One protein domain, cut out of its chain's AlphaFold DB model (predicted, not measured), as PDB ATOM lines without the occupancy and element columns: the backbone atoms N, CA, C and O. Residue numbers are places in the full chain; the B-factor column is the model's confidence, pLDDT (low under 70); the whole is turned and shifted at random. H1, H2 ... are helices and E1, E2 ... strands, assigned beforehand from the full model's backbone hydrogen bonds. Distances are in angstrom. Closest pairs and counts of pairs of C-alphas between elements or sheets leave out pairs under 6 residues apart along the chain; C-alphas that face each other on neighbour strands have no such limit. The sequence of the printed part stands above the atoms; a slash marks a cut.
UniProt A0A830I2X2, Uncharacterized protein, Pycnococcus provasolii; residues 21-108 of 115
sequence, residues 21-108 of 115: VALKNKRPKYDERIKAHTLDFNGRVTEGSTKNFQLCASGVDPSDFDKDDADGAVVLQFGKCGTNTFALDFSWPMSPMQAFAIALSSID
ATOM      1  N   VAL A  21     182.372 188.050 244.312       78.38
ATOM      2  CA  VAL A  21     181.160 187.353 243.874       78.38
ATOM      3  C   VAL A  21     180.520 188.166 242.758       78.38
ATOM      4  O   VAL A  21     180.087 189.298 242.979       78.38
ATOM      5  N   ALA A  22     180.472 187.593 241.559       79.94
ATOM      6  CA  ALA A  22     179.842 188.219 240.407       79.94
ATOM      7  C   ALA A  22     178.337 187.904 240.392       79.94
ATOM      8  O   ALA A  22     177.929 186.741 240.397       79.94
ATOM      9  N   LEU A  23     177.510 188.952 240.372       85.81
ATOM     10  CA  LEU A  23     176.053 188.850 240.304       85.81
ATOM     11  C   LEU A  23     175.547 189.434 238.985       85.81
ATOM     12  O   LEU A  23     176.040 190.469 238.534       85.81
ATOM     13  N   LYS A  24     174.540 188.799 238.385       86.69
ATOM     14  CA  LYS A  24     173.940 189.220 237.111       86.69
ATOM     15  C   LYS A  24     172.435 189.382 237.262       86.69
ATOM     16  O   LYS A  24     171.798 188.642 238.010       86.69
ATOM     17  N   ASN A  25     171.863 190.343 236.538       89.75
ATOM     18  CA  ASN A  25     170.414 190.498 236.484       89.75
ATOM     19  C   ASN A  25     169.782 189.289 235.779       89.75
ATOM     20  O   ASN A  25     170.203 188.913 234.681       89.75
ATOM     21  N   LYS A  26     168.776 188.689 236.412       89.44
ATOM     22  CA  LYS A  26     168.025 187.569 235.860       89.44
ATOM     23  C   LYS A  26     167.204 188.036 234.662       89.44
ATOM     24  O   LYS A  26     166.445 189.001 234.744       89.44
ATOM     25  N   ARG A  27     167.327 187.328 233.538       88.19
ATOM     26  CA  ARG A  27     166.530 187.621 232.343       88.19
ATOM     27  C   ARG A  27     165.061 187.227 232.585       88.19
ATOM     28  O   ARG A  27     164.808 186.101 233.015       88.19
ATOM     29  N   PRO A  28     164.091 188.113 232.302       88.75
ATOM     30  CA  PRO A  28     162.672 187.779 232.384       88.75
ATOM     31  C   PRO A  28     162.289 186.632 231.438       88.75
ATOM     32  O   PRO A  28     162.649 186.649 230.256       88.75
ATOM     33  N   LYS A  29     161.506 185.668 231.927       88.06
ATOM     34  CA  LYS A  29     160.967 184.572 231.109       88.06
ATOM     35  C   LYS A  29     159.627 185.000 230.510       88.06
ATOM     36  O   LYS A  29     158.884 185.768 231.118       88.06
ATOM     37  N   TYR A  30     159.341 184.557 229.289       88.88
ATOM     38  CA  TYR A  30     158.046 184.828 228.669       88.88
ATOM     39  C   TYR A  30     156.966 183.996 229.362       88.88
ATOM     40  O   TYR A  30     157.085 182.774 229.426       88.88
ATOM     41  N   ASP A  31     155.927 184.652 229.873       86.19
ATOM     42  CA  ASP A  31     154.747 183.990 230.421       86.19
ATOM     43  C   ASP A  31     153.597 184.090 229.409       86.19
ATOM     44  O   ASP A  31     153.096 185.175 229.091       86.19
ATOM     45  N   GLU A  32     153.167 182.935 228.893       91.44
ATOM     46  CA  GLU A  32     152.112 182.845 227.886       91.44
ATOM     47  C   GLU A  32     150.733 183.280 228.384       91.44
ATOM     48  O   GLU A  32     149.906 183.688 227.564       91.44
ATOM     49  N   ARG A  33     150.459 183.182 229.689       88.56
ATOM     50  CA  ARG A  33     149.142 183.475 230.275       88.56
ATOM     51  C   ARG A  33     148.868 184.970 230.282       88.56
ATOM     52  O   ARG A  33     147.750 185.396 230.015       88.56
ATOM     53  N   ILE A  34     149.903 185.748 230.574       86.12
ATOM     54  CA  ILE A  34     149.856 187.214 230.635       86.12
ATOM     55  C   ILE A  34     150.456 187.878 229.390       86.12
ATOM     56  O   ILE A  34     150.429 189.101 229.280       86.12
ATOM     57  N   LYS A  35     150.982 187.081 228.446       89.38
ATOM     58  CA  LYS A  35     151.586 187.520 227.175       89.38
ATOM     59  C   LYS A  35     152.694 188.562 227.360       89.38
ATOM     60  O   LYS A  35     152.828 189.481 226.554       89.38
ATOM     61  N   ALA A  36     153.507 188.402 228.403       87.19
ATOM     62  CA  ALA A  36     154.559 189.345 228.764       87.19
ATOM     63  C   ALA A  36     155.803 188.641 229.320       87.19
ATOM     64  O   ALA A  36     155.729 187.552 229.887       87.19
ATOM     65  N   HIS A  37     156.956 189.294 229.185       87.12
ATOM     66  CA  HIS A  37     158.194 188.885 229.843       87.12
ATOM     67  C   HIS A  37     158.162 189.298 231.314       87.12
ATOM     68  O   HIS A  37     158.086 190.489 231.616       87.12
ATOM     69  N   THR A  38     158.231 188.330 232.226       89.06
ATOM     70  CA  THR A  38     158.150 188.583 233.667       89.06
ATOM     71  C   THR A  38     159.194 187.813 234.465       89.06
ATOM     72  O   THR A  38     159.838 186.877 233.986       89.06
ATOM     73  N   LEU A  39     159.404 188.275 235.694       90.44
ATOM     74  CA  LEU A  39     160.156 187.573 236.722       90.44
ATOM     75  C   LEU A  39     159.170 187.138 237.805       90.44
ATOM     76  O   LEU A  39     158.231 187.871 238.119       90.44
ATOM     77  N   ASP A  40     159.399 185.959 238.373       90.44
ATOM     78  CA  ASP A  40     158.601 185.461 239.486       90.44
ATOM     79  C   ASP A  40     159.157 185.995 240.805       90.44
ATOM     80  O   ASP A  40     160.236 185.598 241.246       90.44
ATOM     81  N   PHE A  41     158.408 186.910 241.418       91.94
ATOM     82  CA  PHE A  41     158.745 187.532 242.694       91.94
ATOM     83  C   PHE A  41     158.058 186.862 243.896       91.94
ATOM     84  O   PHE A  41     158.070 187.434 244.988       91.94
ATOM     85  N   ASN A  42     157.418 185.696 243.725       89.81
ATOM     86  CA  ASN A  42     156.669 184.991 244.775       89.81
ATOM     87  C   ASN A  42     155.639 185.890 245.495       89.81
ATOM     88  O   ASN A  42     155.476 185.836 246.714       89.81
ATOM     89  N   GLY A  43     154.992 186.795 244.751       91.31
ATOM     90  CA  GLY A  43     154.012 187.749 245.286       91.31
ATOM     91  C   GLY A  43     154.590 188.926 246.084       91.31
ATOM     92  O   GLY A  43     153.826 189.741 246.594       91.31
ATOM     93  N   ARG A  44     155.920 189.060 246.193       92.56
ATOM     94  CA  ARG A  44     156.578 190.175 246.908       92.56
ATOM     95  C   ARG A  44     156.532 191.491 246.137       92.56
ATOM     96  O   ARG A  44     156.532 192.559 246.743       92.56
ATOM     97  N   VAL A  45     156.501 191.405 244.811       91.56
ATOM     98  CA  VAL A  45     156.424 192.539 243.886       91.56
ATOM     99  C   VAL A  45     155.105 192.436 243.144       91.56
ATOM    100  O   VAL A  45     154.834 191.431 242.488       91.56
ATOM    101  N   THR A  46     154.280 193.464 243.285       90.62
ATOM    102  CA  THR A  46     152.892 193.478 242.798       90.62
ATOM    103  C   THR A  46     152.642 194.578 241.773       90.62
ATOM    104  O   THR A  46     151.634 194.540 241.077       90.62
ATOM    105  N   GLU A  47     153.564 195.534 241.643       89.44
ATOM    106  CA  GLU A  47     153.428 196.694 240.765       89.44
ATOM    107  C   GLU A  47     154.460 196.647 239.637       89.44
ATOM    108  O   GLU A  47     155.648 196.410 239.871       89.44
ATOM    109  N   GLY A  48     154.029 196.928 238.405       86.31
ATOM    110  CA  GLY A  48     154.926 197.020 237.252       86.31
ATOM    111  C   GLY A  48     155.905 198.191 237.385       86.31
ATOM    112  O   GLY A  48     155.503 199.336 237.593       86.31
ATOM    113  N   SER A  49     157.206 197.925 237.264       87.50
ATOM    114  CA  SER A  49     158.238 198.961 237.333       87.50
ATOM    115  C   SER A  49     159.536 198.524 236.657       87.50
ATOM    116  O   SER A  49     159.920 197.361 236.731       87.50
ATOM    117  N   THR A  50     160.275 199.482 236.088       85.62
ATOM    118  CA  THR A  50     161.663 199.277 235.629       85.62
ATOM    119  C   THR A  50     162.640 199.015 236.781       85.62
ATOM    120  O   THR A  50     163.781 198.635 236.544       85.62
ATOM    121  N   LYS A  51     162.195 199.207 238.030       88.88
ATOM    122  CA  LYS A  51     162.946 198.941 239.263       88.88
ATOM    123  C   LYS A  51     162.826 197.494 239.741       88.88
ATOM    124  O   LYS A  51     163.412 197.154 240.759       88.88
ATOM    125  N   ASN A  52     162.046 196.660 239.057       92.75
ATOM    126  CA  ASN A  52     161.835 195.275 239.453       92.75
ATOM    127  C   ASN A  52     162.942 194.407 238.854       92.75
ATOM    128  O   ASN A  52     163.008 194.252 237.635       92.75
ATOM    129  N   PHE A  53     163.803 193.838 239.694       94.06
ATOM    130  CA  PHE A  53     164.891 192.975 239.241       94.06
ATOM    131  C   PHE A  53     165.255 191.904 240.271       94.06
ATOM    132  O   PHE A  53     164.971 192.015 241.466       94.06
ATOM    133  N   GLN A  54     165.918 190.860 239.781       94.69
ATOM    134  CA  GLN A  54     166.530 189.813 240.588       94.69
ATOM    135  C   GLN A  54     168.003 189.707 240.201       94.69
ATOM    136  O   GLN A  54     168.325 189.680 239.016       94.69
ATOM    137  N   LEU A  55     168.895 189.649 241.184       92.50
ATOM    138  CA  LEU A  55     170.306 189.352 240.973       92.50
ATOM    139  C   LEU A  55     170.571 187.895 241.332       92.50
ATOM    140  O   LEU A  55     170.301 187.472 242.458       92.50
ATOM    141  N   CYS A  56     171.134 187.151 240.388       89.62
ATOM    142  CA  CYS A  56     171.563 185.775 240.588       89.62
ATOM    143  C   CYS A  56     173.085 185.712 240.689       89.62
ATOM    144  O   CYS A  56     173.787 186.431 239.970       89.62
ATOM    145  N   ALA A  57     173.593 184.834 241.553       82.00
ATOM    146  CA  ALA A  57     174.998 184.452 241.498       82.00
ATOM    147  C   ALA A  57     175.228 183.560 240.277       82.00
ATOM    148  O   ALA A  57     174.504 182.581 240.079       82.00
ATOM    149  N   SER A  58     176.226 183.910 239.467       67.06
ATOM    150  CA  SER A  58     176.778 182.960 238.502       67.06
ATOM    151  C   SER A  58     177.579 181.894 239.257       67.06
ATOM    152  O   SER A  58     177.988 182.133 240.395       67.06
ATOM    153  N   GLY A  59     177.771 180.717 238.660       58.75
ATOM    154  CA  GLY A  59     178.558 179.632 239.251       58.75
ATOM    155  C   GLY A  59     179.942 180.079 239.748       58.75
ATOM    156  O   GLY A  59     180.438 181.150 239.407       58.75
ATOM    157  N   VAL A  60     180.575 179.235 240.573       50.81
ATOM    158  CA  VAL A  60     181.916 179.477 241.152       50.81
ATOM    159  C   VAL A  60     182.977 179.717 240.066       50.81
ATOM    160  O   VAL A  60     184.001 180.339 240.346       50.81
ATOM    161  N   ASP A  61     182.726 179.259 238.837       55.66
ATOM    162  CA  ASP A  61     183.572 179.519 237.684       55.66
ATOM    163  C   ASP A  61     183.191 180.852 237.002       55.66
ATOM    164  O   ASP A  61     182.067 181.017 236.515       55.66
ATOM    165  N   PRO A  62     184.120 181.811 236.910       53.69
ATOM    166  CA  PRO A  62     183.911 183.066 236.195       53.69
ATOM    167  C   PRO A  62     183.536 182.904 234.715       53.69
ATOM    168  O   PRO A  62     182.915 183.802 234.151       53.69
ATOM    169  N   SER A  63     183.861 181.765 234.090       56.62
ATOM    170  CA  SER A  63     183.449 181.437 232.716       56.62
ATOM    171  C   SER A  63     181.953 181.128 232.574       56.62
ATOM    172  O   SER A  63     181.421 181.157 231.463       56.62
ATOM    173  N   ASP A  64     181.242 180.892 233.681       58.91
ATOM    174  CA  ASP A  64     179.789 180.707 233.674       58.91
ATOM    175  C   ASP A  64     179.026 182.039 233.584       58.91
ATOM    176  O   ASP A  64     177.834 182.037 233.283       58.91
ATOM    177  N   PHE A  65     179.689 183.184 233.802       57.19
ATOM    178  CA  PHE A  65     179.044 184.506 233.850       57.19
ATOM    179  C   PHE A  65     178.410 184.935 232.511       57.19
ATOM    180  O   PHE A  65     177.383 185.631 232.480       57.19
ATOM    181  N   ASP A  66     178.984 184.469 231.402       58.09
ATOM    182  CA  ASP A  66     178.498 184.740 230.047       58.09
ATOM    183  C   ASP A  66     177.399 183.779 229.590       58.09
ATOM    184  O   ASP A  66     176.721 184.058 228.599       58.09
ATOM    185  N   LYS A  67     177.150 182.684 230.319       59.75
ATOM    186  CA  LYS A  67     176.032 181.796 229.999       59.75
ATOM    187  C   LYS A  67     174.726 182.546 230.271       59.75
ATOM    188  O   LYS A  67     174.537 183.190 231.307       59.75
ATOM    189  N   ASP A  68     173.830 182.526 229.291       56.81
ATOM    190  CA  ASP A  68     172.542 183.226 229.364       56.81
ATOM    191  C   ASP A  68     171.551 182.560 230.334       56.81
ATOM    192  O   ASP A  68     170.532 183.156 230.694       56.81
ATOM    193  N   ASP A  69     171.900 181.376 230.835       55.16
ATOM    194  CA  ASP A  69     171.112 180.584 231.770       55.16
ATOM    195  C   ASP A  69     171.329 181.059 233.214       55.16
ATOM    196  O   ASP A  69     171.912 180.380 234.059       55.16
ATOM    197  N   ALA A  70     170.819 182.252 233.523       56.69
ATOM    198  CA  ALA A  70     170.713 182.781 234.885       56.69
ATOM    199  C   ALA A  70     169.625 182.051 235.713       56.69
ATOM    200  O   ALA A  70     168.795 182.681 236.373       56.69
ATOM    201  N   ASP A  71     169.630 180.715 235.695       62.41
ATOM    202  CA  ASP A  71     168.883 179.852 236.625       62.41
ATOM    203  C   ASP A  71     169.631 179.661 237.961       62.41
ATOM    204  O   ASP A  71     169.226 178.869 238.812       62.41
ATOM    205  N   GLY A  72     170.703 180.431 238.184       71.00
ATOM    206  CA  GLY A  72     171.392 180.525 239.467       71.00
ATOM    207  C   GLY A  72     170.486 181.011 240.603       71.00
ATOM    208  O   GLY A  72     169.433 181.624 240.391       71.00
ATOM    209  N   ALA A  73     170.912 180.743 241.837       82.75
ATOM    210  CA  ALA A  73     170.183 181.151 243.031       82.75
ATOM    211  C   ALA A  73     170.028 182.680 243.085       82.75
ATOM    212  O   ALA A  73     171.001 183.423 242.918       82.75
ATOM    213  N   VAL A  74     168.801 183.145 243.340       90.12
ATOM    214  CA  VAL A  74     168.504 184.568 243.532       90.12
ATOM    215  C   VAL A  74     169.110 185.012 244.865       90.12
ATOM    216  O   VAL A  74     168.692 184.562 245.933       90.12
ATOM    217  N   VAL A  75     170.102 185.895 244.790       93.19
ATOM    218  CA  VAL A  75     170.804 186.461 245.951       93.19
ATOM    219  C   VAL A  75     170.134 187.746 246.424       93.19
ATOM    220  O   VAL A  75     170.113 188.032 247.618       93.19
ATOM    221  N   LEU A  76     169.572 188.523 245.500       95.31
ATOM    222  CA  LEU A  76     168.827 189.736 245.816       95.31
ATOM    223  C   LEU A  76     167.607 189.853 244.914       95.31
ATOM    224  O   LEU A  76     167.689 189.644 243.706       95.31
ATOM    225  N   GLN A  77     166.487 190.237 245.507       95.62
ATOM    226  CA  GLN A  77     165.245 190.544 244.832       95.62
ATOM    227  C   GLN A  77     164.759 191.911 245.301       95.62
ATOM    228  O   GLN A  77     164.578 192.143 246.496       95.62
ATOM    229  N   PHE A  78     164.515 192.801 244.346       96.50
ATOM    230  CA  PHE A  78     164.007 194.133 244.623       96.50
ATOM    231  C   PHE A  78     162.885 194.491 243.655       96.50
ATOM    232  O   PHE A  78     162.963 194.195 242.462       96.50
ATOM    233  N   GLY A  79     161.838 195.140 244.158       95.25
ATOM    234  CA  GLY A  79     160.782 195.650 243.297       95.25
ATOM    235  C   GLY A  79     159.650 196.335 244.040       95.25
ATOM    236  O   GLY A  79     159.576 196.341 245.268       95.25
ATOM    237  N   LYS A  80     158.771 196.965 243.265       94.75
ATOM    238  CA  LYS A  80     157.691 197.814 243.763       94.75
ATOM    239  C   LYS A  80     156.488 196.987 244.234       94.75
ATOM    240  O   LYS A  80     156.013 196.099 243.527       94.75
ATOM    241  N   CYS A  81     155.968 197.314 245.414       94.44
ATOM    242  CA  CYS A  81     154.770 196.683 245.987       94.44
ATOM    243  C   CYS A  81     153.697 197.686 246.452       94.44
ATOM    244  O   CYS A  81     152.664 197.295 246.982       94.44
ATOM    245  N   GLY A  82     153.925 198.985 246.244       92.88
ATOM    246  CA  GLY A  82     152.964 200.054 246.516       92.88
ATOM    247  C   GLY A  82     153.474 201.403 246.008       92.88
ATOM    248  O   GLY A  82     154.560 201.481 245.436       92.88
ATOM    249  N   THR A  83     152.721 202.489 246.218       88.94
ATOM    250  CA  THR A  83     153.029 203.821 245.653       88.94
ATOM    251  C   THR A  83     154.461 204.278 245.934       88.94
ATOM    252  O   THR A  83     155.162 204.652 244.995       88.94
ATOM    253  N   ASN A  84     154.900 204.167 247.190       89.50
ATOM    254  CA  ASN A  84     156.243 204.521 247.666       89.50
ATOM    255  C   ASN A  84     156.848 203.378 248.495       89.50
ATOM    256  O   ASN A  84     157.544 203.604 249.482       89.50
ATOM    257  N   THR A  85     156.518 202.140 248.133       93.00
ATOM    258  CA  THR A  85     156.867 200.955 248.917       93.00
ATOM    259  C   THR A  85     157.497 199.920 248.004       93.00
ATOM    260  O   THR A  85     156.979 199.626 246.923       93.00
ATOM    261  N   PHE A  86     158.629 199.388 248.448       94.94
ATOM    262  CA  PHE A  86     159.407 198.396 247.725       94.94
ATOM    263  C   PHE A  86     159.726 197.227 248.653       94.94
ATOM    264  O   PHE A  86     160.015 197.428 249.834       94.94
ATOM    265  N   ALA A  87     159.685 196.017 248.108       96.38
ATOM    266  CA  ALA A  87     160.218 194.836 248.761       96.38
ATOM    267  C   ALA A  87     161.714 194.725 248.438       96.38
ATOM    268  O   ALA A  87     162.109 194.892 247.284       96.38
ATOM    269  N   LEU A  88     162.528 194.451 249.457       96.88
ATOM    270  CA  LEU A  88     163.950 194.146 249.329       96.88
ATOM    271  C   LEU A  88     164.231 192.861 250.104       96.88
ATOM    272  O   LEU A  88     164.291 192.876 251.333       96.88
ATOM    273  N   ASP A  89     164.404 191.769 249.373       96.69
ATOM    274  CA  ASP A  89     164.770 190.469 249.918       96.69
ATOM    275  C   ASP A  89     166.216 190.171 249.487       96.69
ATOM    276  O   ASP A  89     166.568 190.338 248.318       96.69
ATOM    277  N   PHE A  90     167.081 189.763 250.413       95.56
ATOM    278  CA  PHE A  90     168.470 189.401 250.116       95.56
ATOM    279  C   PHE A  90     168.874 188.163 250.914       95.56
ATOM    280  O   PHE A  90     168.315 187.871 251.972       95.56
ATOM    281  N   SER A  91     169.850 187.431 250.399       93.25
ATOM    282  CA  SER A  91     170.388 186.229 251.021       93.25
ATOM    283  C   SER A  91     171.916 186.255 251.013       93.25
ATOM    284  O   SER A  91     172.554 187.130 250.418       93.25
ATOM    285  N   TRP A  92     172.519 185.308 251.730       88.94
ATOM    286  CA  TRP A  92     173.965 185.116 251.701       88.94
ATOM    287  C   TRP A  92     174.444 184.959 250.242       88.94
ATOM    288  O   TRP A  92     173.785 184.255 249.475       88.94
ATOM    289  N   PRO A  93     175.566 185.579 249.829       88.88
ATOM    290  CA  PRO A  93     176.604 186.229 250.642       88.88
ATOM    291  C   PRO A  93     176.410 187.736 250.885       88.88
ATOM    292  O   PRO A  93     177.341 188.408 251.327       88.88
ATOM    293  N   MET A  94     175.238 188.299 250.588       89.94
ATOM    294  CA  MET A  94     175.030 189.744 250.638       89.94
ATOM    295  C   MET A  94     174.692 190.249 252.047       89.94
ATOM    296  O   MET A  94     173.862 189.677 252.753       89.94
ATOM    297  N   SER A  95     175.307 191.363 252.447       94.00
ATOM    298  CA  SER A  95     174.938 192.084 253.669       94.00
ATOM    299  C   SER A  95     173.742 193.025 253.441       94.00
ATOM    300  O   SER A  95     173.564 193.528 252.327       94.00
ATOM    301  N   PRO A  96     172.977 193.369 254.497       95.81
ATOM    302  CA  PRO A  96     171.881 194.333 254.383       95.81
ATOM    303  C   PRO A  96     172.324 195.687 253.800       95.81
ATOM    304  O   PRO A  96     171.602 196.287 253.009       95.81
ATOM    305  N   MET A  97     173.529 196.157 254.153       95.81
ATOM    306  CA  MET A  97     174.076 197.431 253.668       95.81
ATOM    307  C   MET A  97     174.348 197.403 252.158       95.81
ATOM    308  O   MET A  97     173.998 198.343 251.450       95.81
ATOM    309  N   GLN A  98     174.942 196.317 251.652       94.19
ATOM    310  CA  GLN A  98     175.172 196.137 250.215       94.19
ATOM    311  C   GLN A  98     173.848 196.055 249.451       94.19
ATOM    312  O   GLN A  98     173.684 196.739 248.442       94.19
ATOM    313  N   ALA A  99     172.892 195.273 249.963       95.44
ATOM    314  CA  ALA A  99     171.565 195.146 249.368       95.44
ATOM    315  C   ALA A  99     170.855 196.503 249.278       95.44
ATOM    316  O   ALA A  99     170.315 196.864 248.232       95.44
ATOM    317  N   PHE A 100     170.910 197.287 250.357       94.88
ATOM    318  CA  PHE A 100     170.312 198.614 250.408       94.88
ATOM    319  C   PHE A 100     170.983 199.600 249.445       94.88
ATOM    320  O   PHE A 100     170.290 200.315 248.724       94.88
ATOM    321  N   ALA A 101     172.318 199.606 249.365       94.19
ATOM    322  CA  ALA A 101     173.051 200.455 248.424       94.19
ATOM    323  C   ALA A 101     172.689 200.144 246.959       94.19
ATOM    324  O   ALA A 101     172.444 201.060 246.173       94.19
ATOM    325  N   ILE A 102     172.583 198.857 246.608       93.19
ATOM    326  CA  ILE A 102     172.139 198.417 245.277       93.19
ATOM    327  C   ILE A 102     170.704 198.891 245.009       93.19
ATOM    328  O   ILE A 102     170.442 199.492 243.965       93.19
ATOM    329  N   ALA A 103     169.781 198.697 245.958       93.38
ATOM    330  CA  ALA A 103     168.400 199.159 245.830       93.38
ATOM    331  C   ALA A 103     168.317 200.680 245.600       93.38
ATOM    332  O   ALA A 103     167.629 201.121 244.677       93.38
ATOM    333  N   LEU A 104     169.067 201.487 246.357       91.50
ATOM    334  CA  LEU A 104     169.115 202.943 246.181       91.50
ATOM    335  C   LEU A 104     169.643 203.350 244.803       91.50
ATOM    336  O   LEU A 104     169.030 204.198 244.153       91.50
ATOM    337  N   SER A 105     170.719 202.708 244.328       90.00
ATOM    338  CA  SER A 105     171.248 202.956 242.978       90.00
ATOM    339  C   SER A 105     170.213 202.669 241.891       90.00
ATOM    340  O   SER A 105     170.187 203.332 240.859       90.00
ATOM    341  N   SER A 106     169.308 201.720 242.147       86.25
ATOM    342  CA  SER A 106     168.236 201.411 241.217       86.25
ATOM    343  C   SER A 106     167.129 202.459 241.244       86.25
ATOM    344  O   SER A 106     166.583 202.724 240.184       86.25
ATOM    345  N   ILE A 107     166.793 203.063 242.400       83.50
ATOM    346  CA  ILE A 107     165.668 204.003 242.603       83.50
ATOM    347  C   ILE A 107     165.910 205.359 241.941       83.50
ATOM    348  O   ILE A 107     164.951 205.934 241.418       83.50
ATOM    349  N   ASP A 108     167.147 205.831 241.853       72.06
ATOM    350  CA  ASP A 108     167.435 207.125 241.240       72.06
ATOM    351  C   ASP A 108     168.051 206.972 239.843       72.06
ATOM    352  O   ASP A 108     169.199 206.575 239.683       72.06
TER     353      ASP A 108
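What this domain is: This is residues 21 to 108 of the 115 residues of an uncharacterized protein of Pycnococcus provasolii (UniProt A0A830I2X2). A four-stranded antiparallel sheet, E1, E4, E5 and E6, has one helix, H1, packed slantwise over the E5 and E6 part of one face. A small two-stranded hairpin, E2 and E3, lies off the sheet, away from the helix, and two long loops lead from this hairpin to E4 and from E4 to E5. The printed part has 88 residues, with six named strands and then one named helix in the order E1 E2 E3 E4 E5 E6 H1; the larger sheet runs E1, E4, E5, E6. The class is mixed, helices and strands, with under half of the residues, 41, in named elements. The whole is compact, with a radius of gyration of the C-alphas of 13.4 A and spans of 39 by 35 by 21 A.

How they stand to each other: E1, residues 23 to 25, is an edge strand and the antiparallel neighbour of E4, residues 53 to 57, with N 24 and O 56 within hydrogen-bond range at 2.9 A. E2, residues 29 to 31, and E3, residues 36 to 38, form an antiparallel hairpin, with N 29 and O 38 2.9 A apart. Both are apart from E1, from E4, from E5, residues 74 to 82, from E6, residues 85 to 90, and from H1, residues 96 to 107. E4, E5 and E6 form a meander, each strand the antiparallel neighbour of the one before. N 53 and O 78 of E4 and E5 are 2.9 A apart, at an angle of 171 degrees between directions. N 77 and O 89 of the hairpin E5 and E6 are 2.8 A apart, at 169 degrees. H1 is on the sheet at a height of 9.3 A, over E5 and E6, and runs slantwise to the strands, at 51 degrees to E5 on the local plane; this gives two layers, a helix on one face of a sheet. The closest C-alphas of E6 and H1 are those of Phe 90 and Ala 99, 6.6 A apart. In H1 every O i to N i+4 pair is within hydrogen-bond range.

Where its parts are: E1 begins at C-alpha 23, (176.053, 188.850, 240.304), and is 7.0 A long. E2 and E3 are 6.3 A and 6.1 A long. E4 is 13.4 A, E5 22.1 A and E6 16.4 A long, E5 beginning at C-alpha 74, (168.504, 184.568, 243.532). H1 is 16.5 A long and ends at C-alpha 107, (165.668, 204.003, 242.603).

The domain as a whole: The two C-alphas farthest apart, those of Ser 63 and Thr 83, are 39.9 A from each other. The printed part has no cut. The links E3 to E4, 14 residues, and E4 to E5, 16 residues, are long. The mean pLDDT of the printed part is 85.0, and residues 58 to 71 are under 70.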